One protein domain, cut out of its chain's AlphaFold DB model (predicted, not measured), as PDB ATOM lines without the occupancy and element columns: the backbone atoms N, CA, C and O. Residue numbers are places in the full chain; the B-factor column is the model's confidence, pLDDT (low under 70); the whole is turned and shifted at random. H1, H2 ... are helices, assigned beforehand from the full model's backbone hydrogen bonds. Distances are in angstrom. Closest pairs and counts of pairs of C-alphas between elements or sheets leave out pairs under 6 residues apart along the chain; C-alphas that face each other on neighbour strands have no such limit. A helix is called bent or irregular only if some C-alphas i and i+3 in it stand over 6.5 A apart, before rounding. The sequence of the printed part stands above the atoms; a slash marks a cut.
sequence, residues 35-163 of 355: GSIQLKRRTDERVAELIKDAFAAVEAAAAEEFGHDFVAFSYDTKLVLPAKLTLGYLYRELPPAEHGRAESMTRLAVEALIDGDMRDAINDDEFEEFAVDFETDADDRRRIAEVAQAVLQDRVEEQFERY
ATOM      1  N   GLY A  35     -20.020   3.355  32.273       81.31
ATOM      2  CA  GLY A  35     -19.348   4.567  32.734       81.31
ATOM      3  C   GLY A  35     -18.078   4.856  31.937       81.31
ATOM      4  O   GLY A  35     -17.821   6.017  31.622       81.31
ATOM      5  N   SER A  36     -17.371   3.816  31.483       83.38
ATOM      6  CA  SER A  36     -16.187   3.941  30.625       83.38
ATOM      7  C   SER A  36     -16.452   4.683  29.316       83.38
ATOM      8  O   SER A  36     -15.569   5.382  28.837       83.38
ATOM      9  N   ILE A  37     -17.660   4.610  28.744       81.81
ATOM     10  CA  ILE A  37     -17.991   5.349  27.510       81.81
ATOM     11  C   ILE A  37     -18.077   6.854  27.790       81.81
ATOM     12  O   ILE A  37     -17.576   7.669  27.017       81.81
ATOM     13  N   GLN A  38     -18.715   7.233  28.901       87.69
ATOM     14  CA  GLN A  38     -18.812   8.637  29.306       87.69
ATOM     15  C   GLN A  38     -17.444   9.186  29.714       87.69
ATOM     16  O   GLN A  38     -17.109  10.316  29.360       87.69
ATOM     17  N   LEU A  39     -16.662   8.369  30.418       91.81
ATOM     18  CA  LEU A  39     -15.300   8.682  30.816       91.81
ATOM     19  C   LEU A  39     -14.398   8.886  29.597       91.81
ATOM     20  O   LEU A  39     -13.751   9.923  29.524       91.81
ATOM     21  N   LYS A  40     -14.446   7.977  28.610       91.94
ATOM     22  CA  LYS A  40     -13.711   8.107  27.345       91.94
ATOM     23  C   LYS A  40     -14.006   9.435  26.661       91.94
ATOM     24  O   LYS A  40     -13.093  10.150  26.281       91.94
ATOM     25  N   ARG A  41     -15.286   9.798  26.525       92.75
ATOM     26  CA  ARG A  41     -15.648  11.069  25.886       92.75
ATOM     27  C   ARG A  41     -15.071  12.262  26.650       92.75
ATOM     28  O   ARG A  41     -14.540  13.174  26.034       92.75
ATOM     29  N   ARG A  42     -15.158  12.243  27.982       95.12
ATOM     30  CA  ARG A  42     -14.620  13.311  28.833       95.12
ATOM     31  C   ARG A  42     -13.100  13.442  28.693       95.12
ATOM     32  O   ARG A  42     -12.603  14.562  28.654       95.12
ATOM     33  N   THR A  43     -12.367  12.331  28.662       95.88
ATOM     34  CA  THR A  43     -10.904  12.354  28.522       95.88
ATOM     35  C   THR A  43     -10.480  12.751  27.116       95.88
ATOM     36  O   THR A  43      -9.562  13.552  26.985       95.88
ATOM     37  N   ASP A  44     -11.176  12.274  26.081       95.12
ATOM     38  CA  ASP A  44     -10.945  12.679  24.690       95.12
ATOM     39  C   ASP A  44     -11.154  14.188  24.510       95.12
ATOM     40  O   ASP A  44     -10.283  14.859  23.963       95.12
ATOM     41  N   GLU A  45     -12.277  14.729  25.004       96.75
ATOM     42  CA  GLU A  45     -12.575  16.168  24.968       96.75
ATOM     43  C   GLU A  45     -11.487  16.965  25.695       96.75
ATOM     44  O   GLU A  45     -10.966  17.936  25.150       96.75
ATOM     45  N   ARG A  46     -11.087  16.522  26.894       97.81
ATOM     46  CA  ARG A  46     -10.062  17.222  27.669       97.81
ATOM     47  C   ARG A  46      -8.698  17.199  26.985       97.81
ATOM     48  O   ARG A  46      -8.062  18.238  26.897       97.81
ATOM     49  N   VAL A  47      -8.231  16.044  26.514       97.00
ATOM     50  CA  VAL A  47      -6.923  15.951  25.846       97.00
ATOM     51  C   VAL A  47      -6.931  16.723  24.526       97.00
ATOM     52  O   VAL A  47      -5.945  17.383  24.221       97.00
ATOM     53  N   ALA A  48      -8.044  16.741  23.788       95.81
ATOM     54  CA  ALA A  48      -8.177  17.581  22.598       95.81
ATOM     55  C   ALA A  48      -8.057  19.083  22.917       95.81
ATOM     56  O   ALA A  48      -7.445  19.817  22.147       95.81
ATOM     57  N   GLU A  49      -8.592  19.547  24.053       97.44
ATOM     58  CA  GLU A  49      -8.363  20.921  24.531       97.44
ATOM     59  C   GLU A  49      -6.878  21.179  24.831       97.44
ATOM     60  O   GLU A  49      -6.357  22.217  24.433       97.44
ATOM     61  N   LEU A  50      -6.182  20.234  25.479       97.06
ATOM     62  CA  LEU A  50      -4.749  20.367  25.783       97.06
ATOM     63  C   LEU A  50      -3.899  20.473  24.507       97.06
ATOM     64  O   LEU A  50      -3.047  21.353  24.426       97.06
ATOM     65  N   ILE A  51      -4.168  19.623  23.510       96.69
ATOM     66  CA  ILE A  51      -3.484  19.649  22.207       96.69
ATOM     67  C   ILE A  51      -3.769  20.966  21.490       96.69
ATOM     68  O   ILE A  51      -2.853  21.623  21.008       96.69
ATOM     69  N   LYS A  52      -5.035  21.395  21.466       96.50
ATOM     70  CA  LYS A  52      -5.423  22.662  20.843       96.50
ATOM     71  C   LYS A  52      -4.715  23.858  21.482       96.50
ATOM     72  O   LYS A  52      -4.290  24.756  20.765       96.50
ATOM     73  N   ASP A  53      -4.590  23.879  22.807       97.19
ATOM     74  CA  ASP A  53      -3.850  24.931  23.510       97.19
ATOM     75  C   ASP A  53      -2.361  24.936  23.129       97.19
ATOM     76  O   ASP A  53      -1.768  26.006  22.998       97.19
ATOM     77  N   ALA A  54      -1.753  23.755  22.966       96.62
ATOM     78  CA  ALA A  54      -0.364  23.627  22.538       96.62
ATOM     79  C   ALA A  54      -0.182  24.105  21.085       96.62
ATOM     80  O   ALA A  54       0.694  24.921  20.809       96.62
ATOM     81  N   PHE A  55      -1.067  23.687  20.177       97.56
ATOM     82  CA  PHE A  55      -1.019  24.085  18.770       97.56
ATOM     83  C   PHE A  55      -1.331  25.562  18.564       97.56
ATOM     84  O   PHE A  55      -0.717  26.174  17.706       97.56
ATOM     85  N   ALA A  56      -2.161  26.188  19.398       97.94
ATOM     86  CA  ALA A  56      -2.368  27.635  19.330       97.94
ATOM     87  C   ALA A  56      -1.062  28.438  19.533       97.94
ATOM     88  O   ALA A  56      -0.918  29.533  18.990       97.94
ATOM     89  N   ALA A  57      -0.101  27.910  20.303       97.62
ATOM     90  CA  ALA A  57       1.220  28.523  20.434       97.62
ATOM     91  C   ALA A  57       2.064  28.336  19.160       97.62
ATOM     92  O   ALA A  57       2.720  29.280  18.723       97.62
ATOM     93  N   VAL A  58       1.996  27.151  18.546       98.25
ATOM     94  CA  VAL A  58       2.646  26.850  17.259       98.25
ATOM     95  C   VAL A  58       2.084  27.736  16.145       98.25
ATOM     96  O   VAL A  58       2.845  28.367  15.423       98.25
ATOM     97  N   GLU A  59       0.759  27.858  16.055       98.62
ATOM     98  CA  GLU A  59       0.047  28.723  15.107       98.62
ATOM     99  C   GLU A  59       0.513  30.178  15.203       98.62
ATOM    100  O   GLU A  59       0.769  30.823  14.187       98.62
ATOM    101  N   ALA A  60       0.667  30.699  16.425       98.38
ATOM    102  CA  ALA A  60       1.150  32.058  16.644       98.38
ATOM    103  C   ALA A  60       2.607  32.243  16.182       98.38
ATOM    104  O   ALA A  60       2.916  33.243  15.535       98.38
ATOM    105  N   ALA A  61       3.485  31.282  16.481       98.31
ATOM    106  CA  ALA A  61       4.886  31.331  16.068       98.31
ATOM    107  C   ALA A  61       5.049  31.175  14.549       98.31
ATOM    108  O   ALA A  61       5.808  31.917  13.931       98.31
ATOM    109  N   ALA A  62       4.292  30.269  13.927       97.88
ATOM    110  CA  ALA A  62       4.273  30.097  12.478       97.88
ATOM    111  C   ALA A  62       3.728  31.350  11.771       97.88
ATOM    112  O   ALA A  62       4.283  31.787  10.767       97.88
ATOM    113  N   ALA A  63       2.680  31.981  12.309       98.12
ATOM    114  CA  ALA A  63       2.168  33.239  11.771       98.12
ATOM    115  C   ALA A  63       3.234  34.351  11.791       98.12
ATOM    116  O   ALA A  63       3.392  35.064  10.800       98.12
ATOM    117  N   GLU A  64       4.005  34.462  12.879       98.12
ATOM    118  CA  GLU A  64       5.126  35.404  12.967       98.12
ATOM    119  C   GLU A  64       6.248  35.066  11.972       98.12
ATOM    120  O   GLU A  64       6.678  35.951  11.229       98.12
ATOM    121  N   GLU A  65       6.678  33.803  11.916       98.00
ATOM    122  CA  GLU A  65       7.767  33.335  11.047       98.00
ATOM    123  C   GLU A  65       7.466  33.583   9.561       98.00
ATOM    124  O   GLU A  65       8.316  34.083   8.822       98.00
ATOM    125  N   PHE A  66       6.241  33.283   9.125       97.50
ATOM    126  CA  PHE A  66       5.834  33.364   7.719       97.50
ATOM    127  C   PHE A  66       5.139  34.689   7.355       97.50
ATOM    128  O   PHE A  66       4.768  34.910   6.202       97.50
ATOM    129  N   GLY A  67       4.996  35.616   8.308       97.06
ATOM    130  CA  GLY A  67       4.423  36.944   8.068       97.06
ATOM    131  C   GLY A  67       2.920  36.936   7.764       97.06
ATOM    132  O   GLY A  67       2.442  37.774   6.992       97.06
ATOM    133  N   HIS A  68       2.180  36.003   8.363       97.06
ATOM    134  CA  HIS A  68       0.724  35.905   8.281       97.06
ATOM    135  C   HIS A  68       0.052  36.508   9.525       97.06
ATOM    136  O   HIS A  68       0.612  36.516  10.616       97.06
ATOM    137  N   ASP A  69      -1.182  37.000   9.383       96.06
ATOM    138  CA  ASP A  69      -1.969  37.476  10.537       96.06
ATOM    139  C   ASP A  69      -2.472  36.309  11.412       96.06
ATOM    140  O   ASP A  69      -2.752  36.483  12.599       96.06
ATOM    141  N   PHE A  70      -2.649  35.137  10.800       96.50
ATOM    142  CA  PHE A  70      -3.141  33.907  11.408       96.50
ATOM    143  C   PHE A  70      -2.686  32.716  10.557       96.50
ATOM    144  O   PHE A  70      -2.656  32.830   9.330       96.50
ATOM    145  N   VAL A  71      -2.380  31.598  11.213       97.81
ATOM    146  CA  VAL A  71      -2.089  30.297  10.601       97.81
ATOM    147  C   VAL A  71      -2.915  29.257  11.346       97.81
ATOM    148  O   VAL A  71      -2.936  29.280  12.574       97.81
ATOM    149  N   ALA A  72      -3.592  28.364  10.627       97.25
ATOM    150  CA  ALA A  72      -4.139  27.148  11.222       97.25
ATOM    151  C   ALA A  72      -3.113  26.026  11.078       97.25
ATOM    152  O   ALA A  72      -2.654  25.774   9.967       97.25
ATOM    153  N   PHE A  73      -2.781  25.353  12.177       97.25
ATOM    154  CA  PHE A  73      -1.813  24.258  12.192       97.25
ATOM    155  C   PHE A  73      -2.504  22.941  12.539       97.25
ATOM    156  O   PHE A  73      -3.335  22.867  13.448       97.25
ATOM    157  N   SER A  74      -2.140  21.881  11.827       94.31
ATOM    158  CA  SER A  74      -2.550  20.521  12.152       94.31
ATOM    159  C   SER A  74      -1.385  19.562  12.002       94.31
ATOM    160  O   SER A  74      -0.601  19.681  11.065       94.31
ATOM    161  N   TYR A  75      -1.345  18.600  12.914       92.94
ATOM    162  CA  TYR A  75      -0.383  17.513  12.960       92.94
ATOM    163  C   TYR A  75      -1.117  16.276  13.480       92.94
ATOM    164  O   TYR A  75      -1.804  16.370  14.509       92.94
ATOM    165  N   ASP A  76      -1.062  15.168  12.741       84.19
ATOM    166  CA  ASP A  76      -1.711  13.918  13.139       84.19
ATOM    167  C   ASP A  76      -0.733  13.068  13.952       84.19
ATOM    168  O   ASP A  76       0.263  12.580  13.438       84.19
ATOM    169  N   THR A  77      -1.017  12.901  15.245       80.75
ATOM    170  CA  THR A  77      -0.191  12.086  16.144       80.75
ATOM    171  C   THR A  77      -1.011  10.975  16.772       80.75
ATOM    172  O   THR A  77      -2.106  11.181  17.318       80.75
ATOM    173  N   LYS A  78      -0.449   9.767  16.750       74.94
ATOM    174  CA  LYS A  78      -1.078   8.565  17.310       74.94
ATOM    175  C   LYS A  78      -0.703   8.333  18.784       74.94
ATOM    176  O   LYS A  78      -1.370   7.555  19.470       74.94
ATOM    177  N   LEU A  79       0.281   9.063  19.326       84.25
ATOM    178  CA  LEU A  79       0.924   8.750  20.614       84.25
ATOM    179  C   LEU A  79       0.132   9.154  21.874       84.25
ATOM    180  O   LEU A  79       0.450   8.758  22.992       84.25
ATOM    181  N   VAL A  80      -0.953   9.923  21.748       92.12
ATOM    182  CA  VAL A  80      -1.655  10.482  22.927       92.12
ATOM    183  C   VAL A  80      -2.646   9.520  23.602       92.12
ATOM    184  O   VAL A  80      -3.278   9.880  24.603       92.12
ATOM    185  N   LEU A  81      -2.845   8.308  23.070       91.94
ATOM    186  CA  LEU A  81      -3.815   7.352  23.622       91.94
ATOM    187  C   LEU A  81      -3.503   6.974  25.087       91.94
ATOM    188  O   LEU A  81      -4.411   7.094  25.918       91.94
ATOM    189  N   PRO A  82      -2.269   6.602  25.470       93.19
ATOM    190  CA  PRO A  82      -1.940   6.313  26.868       93.19
ATOM    191  C   PRO A  82      -2.174   7.480  27.826       93.19
ATOM    192  O   PRO A  82      -2.663   7.266  28.938       93.19
ATOM    193  N   ALA A  83      -1.930   8.720  27.397       96.06
ATOM    194  CA  ALA A  83      -2.243   9.902  28.199       96.06
ATOM    195  C   ALA A  83      -3.760  10.027  28.455       96.06
ATOM    196  O   ALA A  83      -4.184  10.270  29.588       96.06
ATOM    197  N   LYS A  84      -4.598   9.768  27.436       96.56
ATOM    198  CA  LYS A  84      -6.071   9.736  27.571       96.56
ATOM    199  C   LYS A  84      -6.537   8.643  28.535       96.56
ATOM    200  O   LYS A  84      -7.434   8.889  29.347       96.56
ATOM    201  N   LEU A  85      -5.950   7.448  28.450       97.00
ATOM    202  CA  LEU A  85      -6.285   6.318  29.324       97.00
ATOM    203  C   LEU A  85      -5.871   6.590  30.773       97.00
ATOM    204  O   LEU A  85      -6.661   6.351  31.685       97.00
ATOM    205  N   THR A  86      -4.684   7.164  30.978       97.81
ATOM    206  CA  THR A  86      -4.163   7.520  32.307       97.81
ATOM    207  C   THR A  86      -5.009   8.601  32.965       97.81
ATOM    208  O   THR A  86      -5.407   8.457  34.119       97.81
ATOM    209  N   LEU A  87      -5.393   9.648  32.226       98.19
ATOM    210  CA  LEU A  87      -6.314  10.661  32.740       98.19
ATOM    211  C   LEU A  87      -7.684  10.058  33.094       98.19
ATOM    212  O   LEU A  87      -8.285  10.424  34.103       98.19
ATOM    213  N   GLY A  88      -8.170   9.110  32.288       97.19
ATOM    214  CA  GLY A  88      -9.405   8.381  32.572       97.19
ATOM    215  C   GLY A  88      -9.328   7.582  33.862       97.19
ATOM    216  O   GLY A  88     -10.233   7.671  34.691       97.19
ATOM    217  N   TYR A  89      -8.231   6.856  34.051       97.19
ATOM    218  CA  TYR A  89      -7.942   6.142  35.287       97.19
ATOM    219  C   TYR A  89      -7.930   7.098  36.489       97.19
ATOM    220  O   TYR A  89      -8.686   6.911  37.440       97.19
ATOM    221  N   LEU A  90      -7.198   8.209  36.400       97.94
ATOM    222  CA  LEU A  90      -7.117   9.196  37.479       97.94
ATOM    223  C   LEU A  90      -8.461   9.868  37.791       97.94
ATOM    224  O   LEU A  90      -8.754  10.120  38.953       97.94
ATOM    225  N   TYR A  91      -9.319  10.122  36.802       97.00
ATOM    226  CA  TYR A  91     -10.676  10.636  37.045       97.00
ATOM    227  C   TYR A  91     -11.596   9.659  37.787       97.00
ATOM    228  O   TYR A  91     -12.634  10.087  38.302       97.00
ATOM    229  N   ARG A  92     -11.280   8.361  37.778       94.25
ATOM    230  CA  ARG A  92     -12.010   7.340  38.534       94.25
ATOM    231  C   ARG A  92     -11.493   7.251  39.968       94.25
ATOM    232  O   ARG A  92     -12.306   7.180  40.887       94.25
ATOM    233  N   GLU A  93     -10.175   7.303  40.131       95.25
ATOM    234  CA  GLU A  93      -9.511   7.120  41.423       95.25
ATOM    235  C   GLU A  93      -9.513   8.379  42.295       95.25
ATOM    236  O   GLU A  93      -9.638   8.305  43.520       95.25
ATOM    237  N   LEU A  94      -9.397   9.556  41.682       96.94
ATOM    238  CA  LEU A  94      -9.262  10.811  42.408       96.94
ATOM    239  C   LEU A  94     -10.612  11.475  42.700       96.94
ATOM    240  O   LEU A  94     -11.560  11.392  41.915       96.94
ATOM    241  N   PRO A  95     -10.719  12.224  43.811       96.94
ATOM    242  CA  PRO A  95     -11.852  13.109  44.019       96.94
ATOM    243  C   PRO A  95     -11.841  14.257  42.989       96.94
ATOM    244  O   PRO A  95     -10.769  14.748  42.627       96.94
ATOM    245  N   PRO A  96     -13.009  14.818  42.603       96.38
ATOM    246  CA  PRO A  96     -13.094  15.899  41.612       96.38
ATOM    247  C   PRO A  96     -12.213  17.127  41.883       96.38
ATOM    248  O   PRO A  96     -11.844  17.832  40.949       96.38
ATOM    249  N   ALA A  97     -11.882  17.395  43.150       96.94
ATOM    250  CA  ALA A  97     -11.013  18.502  43.545       96.94
ATOM    251  C   ALA A  97      -9.548  18.325  43.095       96.94
ATOM    252  O   ALA A  97      -8.841  19.316  42.958       96.94
ATOM    253  N   GLU A  98      -9.106  17.091  42.842       97.31
ATOM    254  CA  GLU A  98      -7.733  16.771  42.426       97.31
ATOM    255  C   GLU A  98      -7.595  16.580  40.910       97.31
ATOM    256  O   GLU A  98      -6.484  16.497  40.391       97.31
ATOM    257  N   HIS A  99      -8.704  16.602  40.164       97.81
ATOM    258  CA  HIS A  99      -8.689  16.427  38.709       97.81
ATOM    259  C   HIS A  99      -7.820  17.474  37.998       97.81
ATOM    260  O   HIS A  99      -7.187  17.150  37.002       97.81
ATOM    261  N   GLY A 100      -7.739  18.704  38.518       97.81
ATOM    262  CA  GLY A 100      -6.874  19.746  37.950       97.81
ATOM    263  C   GLY A 100      -5.379  19.410  38.028       97.81
ATOM    264  O   GLY A 100      -4.627  19.757  37.119       97.81
ATOM    265  N   ARG A 101      -4.943  18.691  39.073       97.25
ATOM    266  CA  ARG A 101      -3.562  18.199  39.200       97.25
ATOM    267  C   ARG A 101      -3.281  17.109  38.165       97.25
ATOM    268  O   ARG A 101      -2.266  17.183  37.482       97.25
ATOM    269  N   ALA A 102      -4.209  16.160  38.007       98.06
ATOM    270  CA  ALA A 102      -4.124  15.128  36.976       98.06
ATOM    271  C   ALA A 102      -4.068  15.739  35.567       98.06
ATOM    272  O   ALA A 102      -3.156  15.432  34.813       98.06
ATOM    273  N   GLU A 103      -4.965  16.677  35.250       98.38
ATOM    274  CA  GLU A 103      -4.982  17.390  33.964       98.38
ATOM    275  C   GLU A 103      -3.688  18.176  33.697       98.38
ATOM    276  O   GLU A 103      -3.240  18.235  32.556       98.38
ATOM    277  N   SER A 104      -3.069  18.758  34.732       98.00
ATOM    278  CA  SER A 104      -1.799  19.489  34.588       98.00
ATOM    279  C   SER A 104      -0.646  18.544  34.251       98.00
ATOM    280  O   SER A 104       0.128  18.827  33.341       98.00
ATOM    281  N   MET A 105      -0.572  17.388  34.921       98.06
ATOM    282  CA  MET A 105       0.435  16.370  34.606       98.06
ATOM    283  C   MET A 105       0.198  15.772  33.214       98.06
ATOM    284  O   MET A 105       1.136  15.600  32.441       98.06
ATOM    285  N   THR A 106      -1.068  15.538  32.851       98.19
ATOM    286  CA  THR A 106      -1.441  15.098  31.504       98.19
ATOM    287  C   THR A 106      -1.070  16.115  30.435       98.19
ATOM    288  O   THR A 106      -0.680  15.703  29.350       98.19
ATOM    289  N   ARG A 107      -1.132  17.420  30.718       98.12
ATOM    290  CA  ARG A 107      -0.662  18.448  29.781       98.12
ATOM    291  C   ARG A 107       0.820  18.288  29.472       98.12
ATOM    292  O   ARG A 107       1.156  18.216  28.299       98.12
ATOM    293  N   LEU A 108       1.670  18.195  30.495       98.06
ATOM    294  CA  LEU A 108       3.104  17.973  30.293       98.06
ATOM    295  C   LEU A 108       3.355  16.650  29.553       98.06
ATOM    296  O   LEU A 108       4.085  16.650  28.573       98.06
ATOM    297  N   ALA A 109       2.693  15.554  29.936       97.12
ATOM    298  CA  ALA A 109       2.827  14.279  29.227       97.12
ATOM    299  C   ALA A 109       2.440  14.377  27.738       97.12
ATOM    300  O   ALA A 109       3.156  13.869  26.886       97.12
ATOM    301  N   VAL A 110       1.324  15.038  27.411       97.25
ATOM    302  CA  VAL A 110       0.872  15.223  26.022       97.25
ATOM    303  C   VAL A 110       1.826  16.123  25.242       97.25
ATOM    304  O   VAL A 110       2.198  15.768  24.133       97.25
ATOM    305  N   GLU A 111       2.233  17.264  25.802       97.12
ATOM    306  CA  GLU A 111       3.166  18.184  25.137       97.12
ATOM    307  C   GLU A 111       4.529  17.509  24.894       97.12
ATOM    308  O   GLU A 111       5.078  17.655  23.808       97.12
ATOM    309  N   ALA A 112       5.021  16.702  25.841       95.94
ATOM    310  CA  ALA A 112       6.268  15.946  25.707       95.94
ATOM    311  C   ALA A 112       6.187  14.818  24.665       95.94
ATOM    312  O   ALA A 112       7.133  14.619  23.910       95.94
ATOM    313  N   LEU A 113       5.058  14.102  24.592       95.12
ATOM    314  CA  LEU A 113       4.842  13.082  23.559       95.12
ATOM    315  C   LEU A 113       4.842  13.697  22.157       95.12
ATOM    316  O   LEU A 113       5.443  13.134  21.256       95.12
ATOM    317  N   ILE A 114       4.191  14.850  21.982       95.44
ATOM    318  CA  ILE A 114       4.131  15.532  20.682       95.44
ATOM    319  C   ILE A 114       5.491  16.138  20.315       95.44
ATOM    320  O   ILE A 114       5.886  16.056  19.159       95.44
ATOM    321  N   ASP A 115       6.213  16.730  21.274       94.69
ATOM    322  CA  ASP A 115       7.588  17.203  21.049       94.69
ATOM    323  C   ASP A 115       8.506  16.069  20.575       94.69
ATOM    324  O   ASP A 115       9.235  16.247  19.601       94.69
ATOM    325  N   GLY A 116       8.447  14.905  21.235       91.75
ATOM    326  CA  GLY A 116       9.205  13.718  20.836       91.75
ATOM    327  C   GLY A 116       8.868  13.255  19.419       91.75
ATOM    328  O   GLY A 116       9.763  13.159  18.591       91.75
ATOM    329  N   ASP A 117       7.579  13.082  19.125       92.38
ATOM    330  CA  ASP A 117       7.073  12.671  17.805       92.38
ATOM    331  C   ASP A 117       7.532  13.619  16.683       92.38
ATOM    332  O   ASP A 117       8.013  13.193  15.638       92.38
ATOM    333  N   MET A 118       7.455  14.935  16.919       93.88
ATOM    334  CA  MET A 118       7.919  15.926  15.948       93.88
ATOM    335  C   MET A 118       9.440  15.925  15.787       93.88
ATOM    336  O   MET A 118       9.930  16.190  14.691       93.88
ATOM    337  N   ARG A 119      10.195  15.665  16.862       91.94
ATOM    338  CA  ARG A 119      11.656  15.538  16.797       91.94
ATOM    339  C   ARG A 119      12.057  14.329  15.950       91.94
ATOM    340  O   ARG A 119      12.949  14.479  15.120       91.94
ATOM    341  N   ASP A 120      11.375  13.199  16.115       89.56
ATOM    342  CA  ASP A 120      11.596  11.993  15.308       89.56
ATOM    343  C   ASP A 120      11.286  12.269  13.828       89.56
ATOM    344  O   ASP A 120      12.160  12.110  12.978       89.56
ATOM    345  N   ALA A 121      10.120  12.849  13.525       91.06
ATOM    346  CA  ALA A 121       9.751  13.216  12.155       91.06
ATOM    347  C   ALA A 121      10.760  14.182  11.491       91.06
ATOM    348  O   ALA A 121      11.042  14.082  10.298       91.06
ATOM    349  N   ILE A 122      11.343  15.119  12.250       91.69
ATOM    350  CA  ILE A 122      12.403  16.007  11.742       91.69
ATOM    351  C   ILE A 122      13.694  15.234  11.453       91.69
ATOM    352  O   ILE A 122      14.337  15.499  10.436       91.69
ATOM    353  N   ASN A 123      14.087  14.313  12.337       88.38
ATOM    354  CA  ASN A 123      15.295  13.504  12.170       88.38
ATOM    355  C   ASN A 123      15.207  12.585  10.941       88.38
ATOM    356  O   ASN A 123      16.222  12.376  10.274       88.38
ATOM    357  N   ASP A 124      13.998  12.123  10.619       87.19
ATOM    358  CA  ASP A 124      13.716  11.232   9.490       87.19
ATOM    359  C   ASP A 124      13.344  11.974   8.186       87.19
ATOM    360  O   ASP A 124      13.069  11.349   7.163       87.19
ATOM    361  N   ASP A 125      13.400  13.317   8.174       91.69
ATOM    362  CA  ASP A 125      12.996  14.171   7.041       91.69
ATOM    363  C   ASP A 125      11.509  13.975   6.607       91.69
ATOM    364  O   ASP A 125      11.134  14.235   5.455       91.69
ATOM    365  N   GLU A 126      10.629  13.579   7.535       90.25
ATOM    366  CA  GLU A 126       9.202  13.295   7.322       90.25
ATOM    367  C   GLU A 126       8.304  14.512   7.617       90.25
ATOM    368  O   GLU A 126       7.651  14.637   8.652       90.25
ATOM    369  N   PHE A 127       8.235  15.452   6.672       92.56
ATOM    370  CA  PHE A 127       7.503  16.714   6.880       92.56
ATOM    371  C   PHE A 127       6.043  16.716   6.388       92.56
ATOM    372  O   PHE A 127       5.408  17.773   6.359       92.56
ATOM    373  N   GLU A 128       5.505  15.585   5.928       87.94
ATOM    374  CA  GLU A 128       4.181  15.534   5.281       87.94
ATOM    375  C   GLU A 128       3.015  15.759   6.251       87.94
ATOM    376  O   GLU A 128       2.009  16.356   5.861       87.94
ATOM    377  N   GLU A 129       3.188  15.372   7.513       89.94
ATOM    378  CA  GLU A 129       2.178  15.513   8.568       89.94
ATOM    379  C   GLU A 129       2.073  16.948   9.121       89.94
ATOM    380  O   GLU A 129       1.109  17.295   9.805       89.94
ATOM    381  N   PHE A 130       3.031  17.825   8.797       93.94
ATOM    382  CA  PHE A 130       3.028  19.228   9.214       93.94
ATOM    383  C   PHE A 130       2.210  20.072   8.235       93.94
ATOM    384  O   PHE A 130       2.721  20.609   7.247       93.94
ATOM    385  N   ALA A 131       0.916  20.209   8.518       94.19
ATOM    386  CA  ALA A 131      -0.016  20.905   7.641       94.19
ATOM    387  C   ALA A 131      -0.410  22.292   8.172       94.19
ATOM    388  O   ALA A 131      -0.720  22.482   9.351       94.19
ATOM    389  N   VAL A 132      -0.446  23.256   7.249       96.62
ATOM    390  CA  VAL A 132      -0.904  24.635   7.467       96.62
ATOM    391  C   VAL A 132      -1.933  25.045   6.411       96.62
ATOM    392  O   VAL A 132      -2.081  24.386   5.381       96.62
ATOM    393  N   ASP A 133      -2.661  26.136   6.647       96.81
ATOM    394  CA  ASP A 133      -3.735  26.625   5.770       96.81
ATOM    395  C   ASP A 133      -3.281  27.524   4.604       96.81
ATOM    396  O   ASP A 133      -4.118  28.098   3.898       96.81
ATOM    397  N   PHE A 134      -1.975  27.613   4.352       95.94
ATOM    398  CA  PHE A 134      -1.388  28.311   3.208       95.94
ATOM    399  C   PHE A 134      -0.545  27.370   2.332       95.94
ATOM    400  O   PHE A 134      -0.221  26.249   2.717       95.94
ATOM    401  N   GLU A 135      -0.242  27.802   1.104       95.56
ATOM    402  CA  GLU A 135       0.576  27.013   0.176       95.56
ATOM    403  C   GLU A 135       2.019  26.916   0.685       95.56
ATOM    404  O   GLU A 135       2.641  27.944   0.941       95.56
ATOM    405  N   THR A 136       2.543  25.694   0.790       95.88
ATOM    406  CA  THR A 136       3.908  25.401   1.248       95.88
ATOM    407  C   THR A 136       4.680  24.595   0.215       95.88
ATOM    408  O   THR A 136       4.114  23.732  -0.471       95.88
ATOM    409  N   ASP A 137       5.981  24.849   0.116       94.00
ATOM    410  CA  ASP A 137       6.931  23.935  -0.513       94.00
ATOM    411  C   ASP A 137       7.653  23.042   0.520       94.00
ATOM    412  O   ASP A 137       7.286  22.989   1.694       94.00
ATOM    413  N   ALA A 138       8.636  22.255   0.073       92.00
ATOM    414  CA  ALA A 138       9.360  21.333   0.950       92.00
ATOM    415  C   ALA A 138      10.229  22.056   1.996       92.00
ATOM    416  O   ALA A 138      10.343  21.577   3.124       92.00
ATOM    417  N   ASP A 139      10.816  23.203   1.640       94.38
ATOM    418  CA  ASP A 139      11.636  23.984   2.565       94.38
ATOM    419  C   ASP A 139      10.737  24.693   3.593       94.38
ATOM    420  O   ASP A 139      11.068  24.716   4.781       94.38
ATOM    421  N   ASP A 140       9.564  25.178   3.168       96.56
ATOM    422  CA  ASP A 140       8.547  25.730   4.071       96.56
ATOM    423  C   ASP A 140       8.084  24.688   5.099       96.56
ATOM    424  O   ASP A 140       8.004  24.994   6.286       96.56
ATOM    425  N   ARG A 141       7.805  23.448   4.673       95.44
ATOM    426  CA  ARG A 141       7.358  22.373   5.582       95.44
ATOM    427  C   ARG A 141       8.416  21.999   6.607       95.44
ATOM    428  O   ARG A 141       8.094  21.914   7.790       95.44
ATOM    429  N   ARG A 142       9.677  21.856   6.183       96.44
ATOM    430  CA  ARG A 142      10.797  21.668   7.116       96.44
ATOM    431  C   ARG A 142      10.850  22.816   8.121       96.44
ATOM    432  O   ARG A 142      10.961  22.585   9.320       96.44
ATOM    433  N   ARG A 143      10.712  24.058   7.650       97.56
ATOM    434  CA  ARG A 143      10.749  25.230   8.525       97.56
ATOM    435  C   ARG A 143       9.571  25.279   9.506       97.56
ATOM    436  O   ARG A 143       9.767  25.649  10.660       97.56
ATOM    437  N   ILE A 144       8.370  24.887   9.081       97.50
ATOM    438  CA  ILE A 144       7.194  24.754   9.955       97.50
ATOM    439  C   ILE A 144       7.453  23.706  11.036       97.50
ATOM    440  O   ILE A 144       7.162  23.976  12.199       97.50
ATOM    441  N   ALA A 145       8.022  22.553  10.673       97.00
ATOM    442  CA  ALA A 145       8.359  21.501  11.624       97.00
ATOM    443  C   ALA A 145       9.364  21.989  12.677       97.00
ATOM    444  O   ALA A 145       9.104  21.864  13.872       97.00
ATOM    445  N   GLU A 146      10.448  22.651  12.255       97.88
ATOM    446  CA  GLU A 146      11.435  23.256  13.163       97.88
ATOM    447  C   GLU A 146      10.802  24.270  14.132       97.88
ATOM    448  O   GLU A 146      11.118  24.279  15.321       97.88
ATOM    449  N   VAL A 147       9.904  25.135  13.642       98.25
ATOM    450  CA  VAL A 147       9.205  26.122  14.483       98.25
ATOM    451  C   VAL A 147       8.254  25.436  15.460       98.25
ATOM    452  O   VAL A 147       8.242  25.777  16.642       98.25
ATOM    453  N   ALA A 148       7.465  24.472  14.986       97.88
ATOM    454  CA  ALA A 148       6.517  23.727  15.806       97.88
ATOM    455  C   ALA A 148       7.222  22.968  16.939       97.88
ATOM    456  O   ALA A 148       6.833  23.111  18.102       97.88
ATOM    457  N   GLN A 149       8.288  22.234  16.609       97.31
ATOM    458  CA  GLN A 149       9.072  21.472  17.576       97.31
ATOM    459  C   GLN A 149       9.758  22.401  18.584       97.31
ATOM    460  O   GLN A 149       9.613  22.184  19.784       97.31
ATOM    461  N   ALA A 150      10.398  23.492  18.144       98.25
ATOM    462  CA  ALA A 150      11.033  24.443  19.062       98.25
ATOM    463  C   ALA A 150      10.031  25.061  20.057       98.25
ATOM    464  O   ALA A 150      10.315  25.174  21.249       98.25
ATOM    465  N   VAL A 151       8.828  25.420  19.592       98.31
ATOM    466  CA  VAL A 151       7.764  25.953  20.457       98.31
ATOM    467  C   VAL A 151       7.294  24.915  21.473       98.31
ATOM    468  O   VAL A 151       7.076  25.256  22.636       98.31
ATOM    469  N   LEU A 152       7.102  23.660  21.064       97.38
ATOM    470  CA  LEU A 152       6.682  22.601  21.982       97.38
ATOM    471  C   LEU A 152       7.771  22.257  22.994       97.38
ATOM    472  O   LEU A 152       7.457  22.131  24.178       97.38
ATOM    473  N   GLN A 153       9.032  22.201  22.571       97.06
ATOM    474  CA  GLN A 153      10.171  21.996  23.457       97.06
ATOM    475  C   GLN A 153      10.240  23.070  24.549       97.06
ATOM    476  O   GLN A 153      10.331  22.741  25.734       97.06
ATOM    477  N   ASP A 154      10.130  24.349  24.175       98.00
ATOM    478  CA  ASP A 154      10.129  25.462  25.131       98.00
ATOM    479  C   ASP A 154       8.980  25.338  26.140       98.00
ATOM    480  O   ASP A 154       9.154  25.571  27.340       98.00
ATOM    481  N   ARG A 155       7.796  24.923  25.674       97.38
ATOM    482  CA  ARG A 155       6.639  24.689  26.546       97.38
ATOM    483  C   ARG A 155       6.882  23.534  27.505       97.38
ATOM    484  O   ARG A 155       6.611  23.688  28.692       97.38
ATOM    485  N   VAL A 156       7.399  22.404  27.028       97.00
ATOM    486  CA  VAL A 156       7.742  21.242  27.862       97.00
ATOM    487  C   VAL A 156       8.744  21.641  28.949       97.00
ATOM    488  O   VAL A 156       8.542  21.323  30.123       97.00
ATOM    489  N   GLU A 157       9.773  22.416  28.601       96.81
ATOM    490  CA  GLU A 157      10.748  22.915  29.573       96.81
ATOM    491  C   GLU A 157      10.134  23.884  30.598       96.81
ATOM    492  O   GLU A 157      10.432  23.770  31.791       96.81
ATOM    493  N   GLU A 158       9.216  24.768  30.185       96.81
ATOM    494  CA  GLU A 158       8.453  25.630  31.103       96.81
ATOM    495  C   GLU A 158       7.571  24.803  32.058       96.81
ATOM    496  O   GLU A 158       7.455  25.104  33.249       96.81
ATOM    497  N   GLN A 159       6.936  23.738  31.562       96.25
ATOM    498  CA  GLN A 159       6.091  22.868  32.382       96.25
ATOM    499  C   GLN A 159       6.889  22.175  33.485       96.25
ATOM    500  O   GLN A 159       6.392  22.076  34.610       96.25
ATOM    501  N   PHE A 160       8.115  21.723  33.202       97.06
ATOM    502  CA  PHE A 160       8.965  21.078  34.205       97.06
ATOM    503  C   PHE A 160       9.272  21.984  35.402       97.06
ATOM    504  O   PHE A 160       9.466  21.468  36.497       97.06
ATOM    505  N   GLU A 161       9.229  23.315  35.262       96.06
ATOM    506  CA  GLU A 161       9.400  24.246  36.393       96.06
ATOM    507  C   GLU A 161       8.311  24.108  37.474       96.06
ATOM    508  O   GLU A 161       8.460  24.614  38.589       96.06
ATOM    509  N   ARG A 162       7.196  23.440  37.152       94.81
ATOM    510  CA  ARG A 162       6.060  23.206  38.058       94.81
ATOM    511  C   ARG A 162       6.201  21.924  38.879       94.81
ATOM    512  O   ARG A 162       5.375  21.702  39.767       94.81
ATOM    513  N   TYR A 163       7.198  21.100  38.579       96.44
ATOM    514  CA  TYR A 163       7.389  19.779  39.165       96.44
ATOM    515  C   TYR A 163       8.769  19.653  39.808       96.44
ATOM    516  O   TYR A 163       9.683  20.425  39.523       96.44
TER     517      TYR A 163
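AT A GLANCE: This is residues 35 to 163 of the 355 residues of an uncharacterized protein of Halobacteriales archaeon QS_4_66_20 (UniProt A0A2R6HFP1). What is the main picture? The longest helix, H1, crosses over a row of three helices, H2, H3 and H4, and meets each in turn along its length; neighbours in the row run opposite ways. What is it built of? The printed part has 129 residues with four named helices, H1 to H4 along the chain, and no named strand: the class is all helix. How large is it? It is compact, with a radius of gyration of the C-alphas of 15.8 A, and elongated, spanning 48 by 31 by 30 A.

IN THESE COORDINATES: Where is the longest helix? H1, residues 35 to 66, runs 45.7 A from C-alpha 35 at (-19.348, 4.567, 32.734). Where are the others? H2 is residues 81 to 93, 18.7 A; H3 is residues 96 to 123, 41.0 A, irregular with C-alphas 97 and 100 7.1 A apart. H4, residues 138 to 160, 33.3 A, ends at (8.965, 21.078, 34.205).

HOW THE PARTS SIT: What does H1 touch? Its residues 39 to 47 touch H2 at a steep 49 degrees, closest C-alphas Thr 43 and Lys 84, 5.6 A. Residues 47 to 54 touch H3 at a steep 51 degrees, Leu 50 and Arg 107, 6.0 A; residues 54 to 62 touch H4 at a steep 61 degrees, Val 58 and Ala 148, 5.2 A. How does the row stand? H2 and H3 form a hairpin at a shallow 10 degrees, closest C-alphas Ala 83 and Thr 106, 6.2 A. H3 and H4 form another at 34.7 degrees, only just shallow, Asp 115 and Leu 152, 5.6 A; H2 and H4 are apart. Are the backbones helical? Every O i to N i+4 pair is within hydrogen-bond range in H2 and H4, 27 of 28 in H1 and 22 of 24 in H3.

THE WHOLE: Which links are long? H1 to H2 and H3 to H4 are long, 14 residues each; residues 73 to 74 pair antiparallel with 131 to 132. Is anything cut or uncertain? The printed part has no cut, and no printed residue is under pLDDT 70.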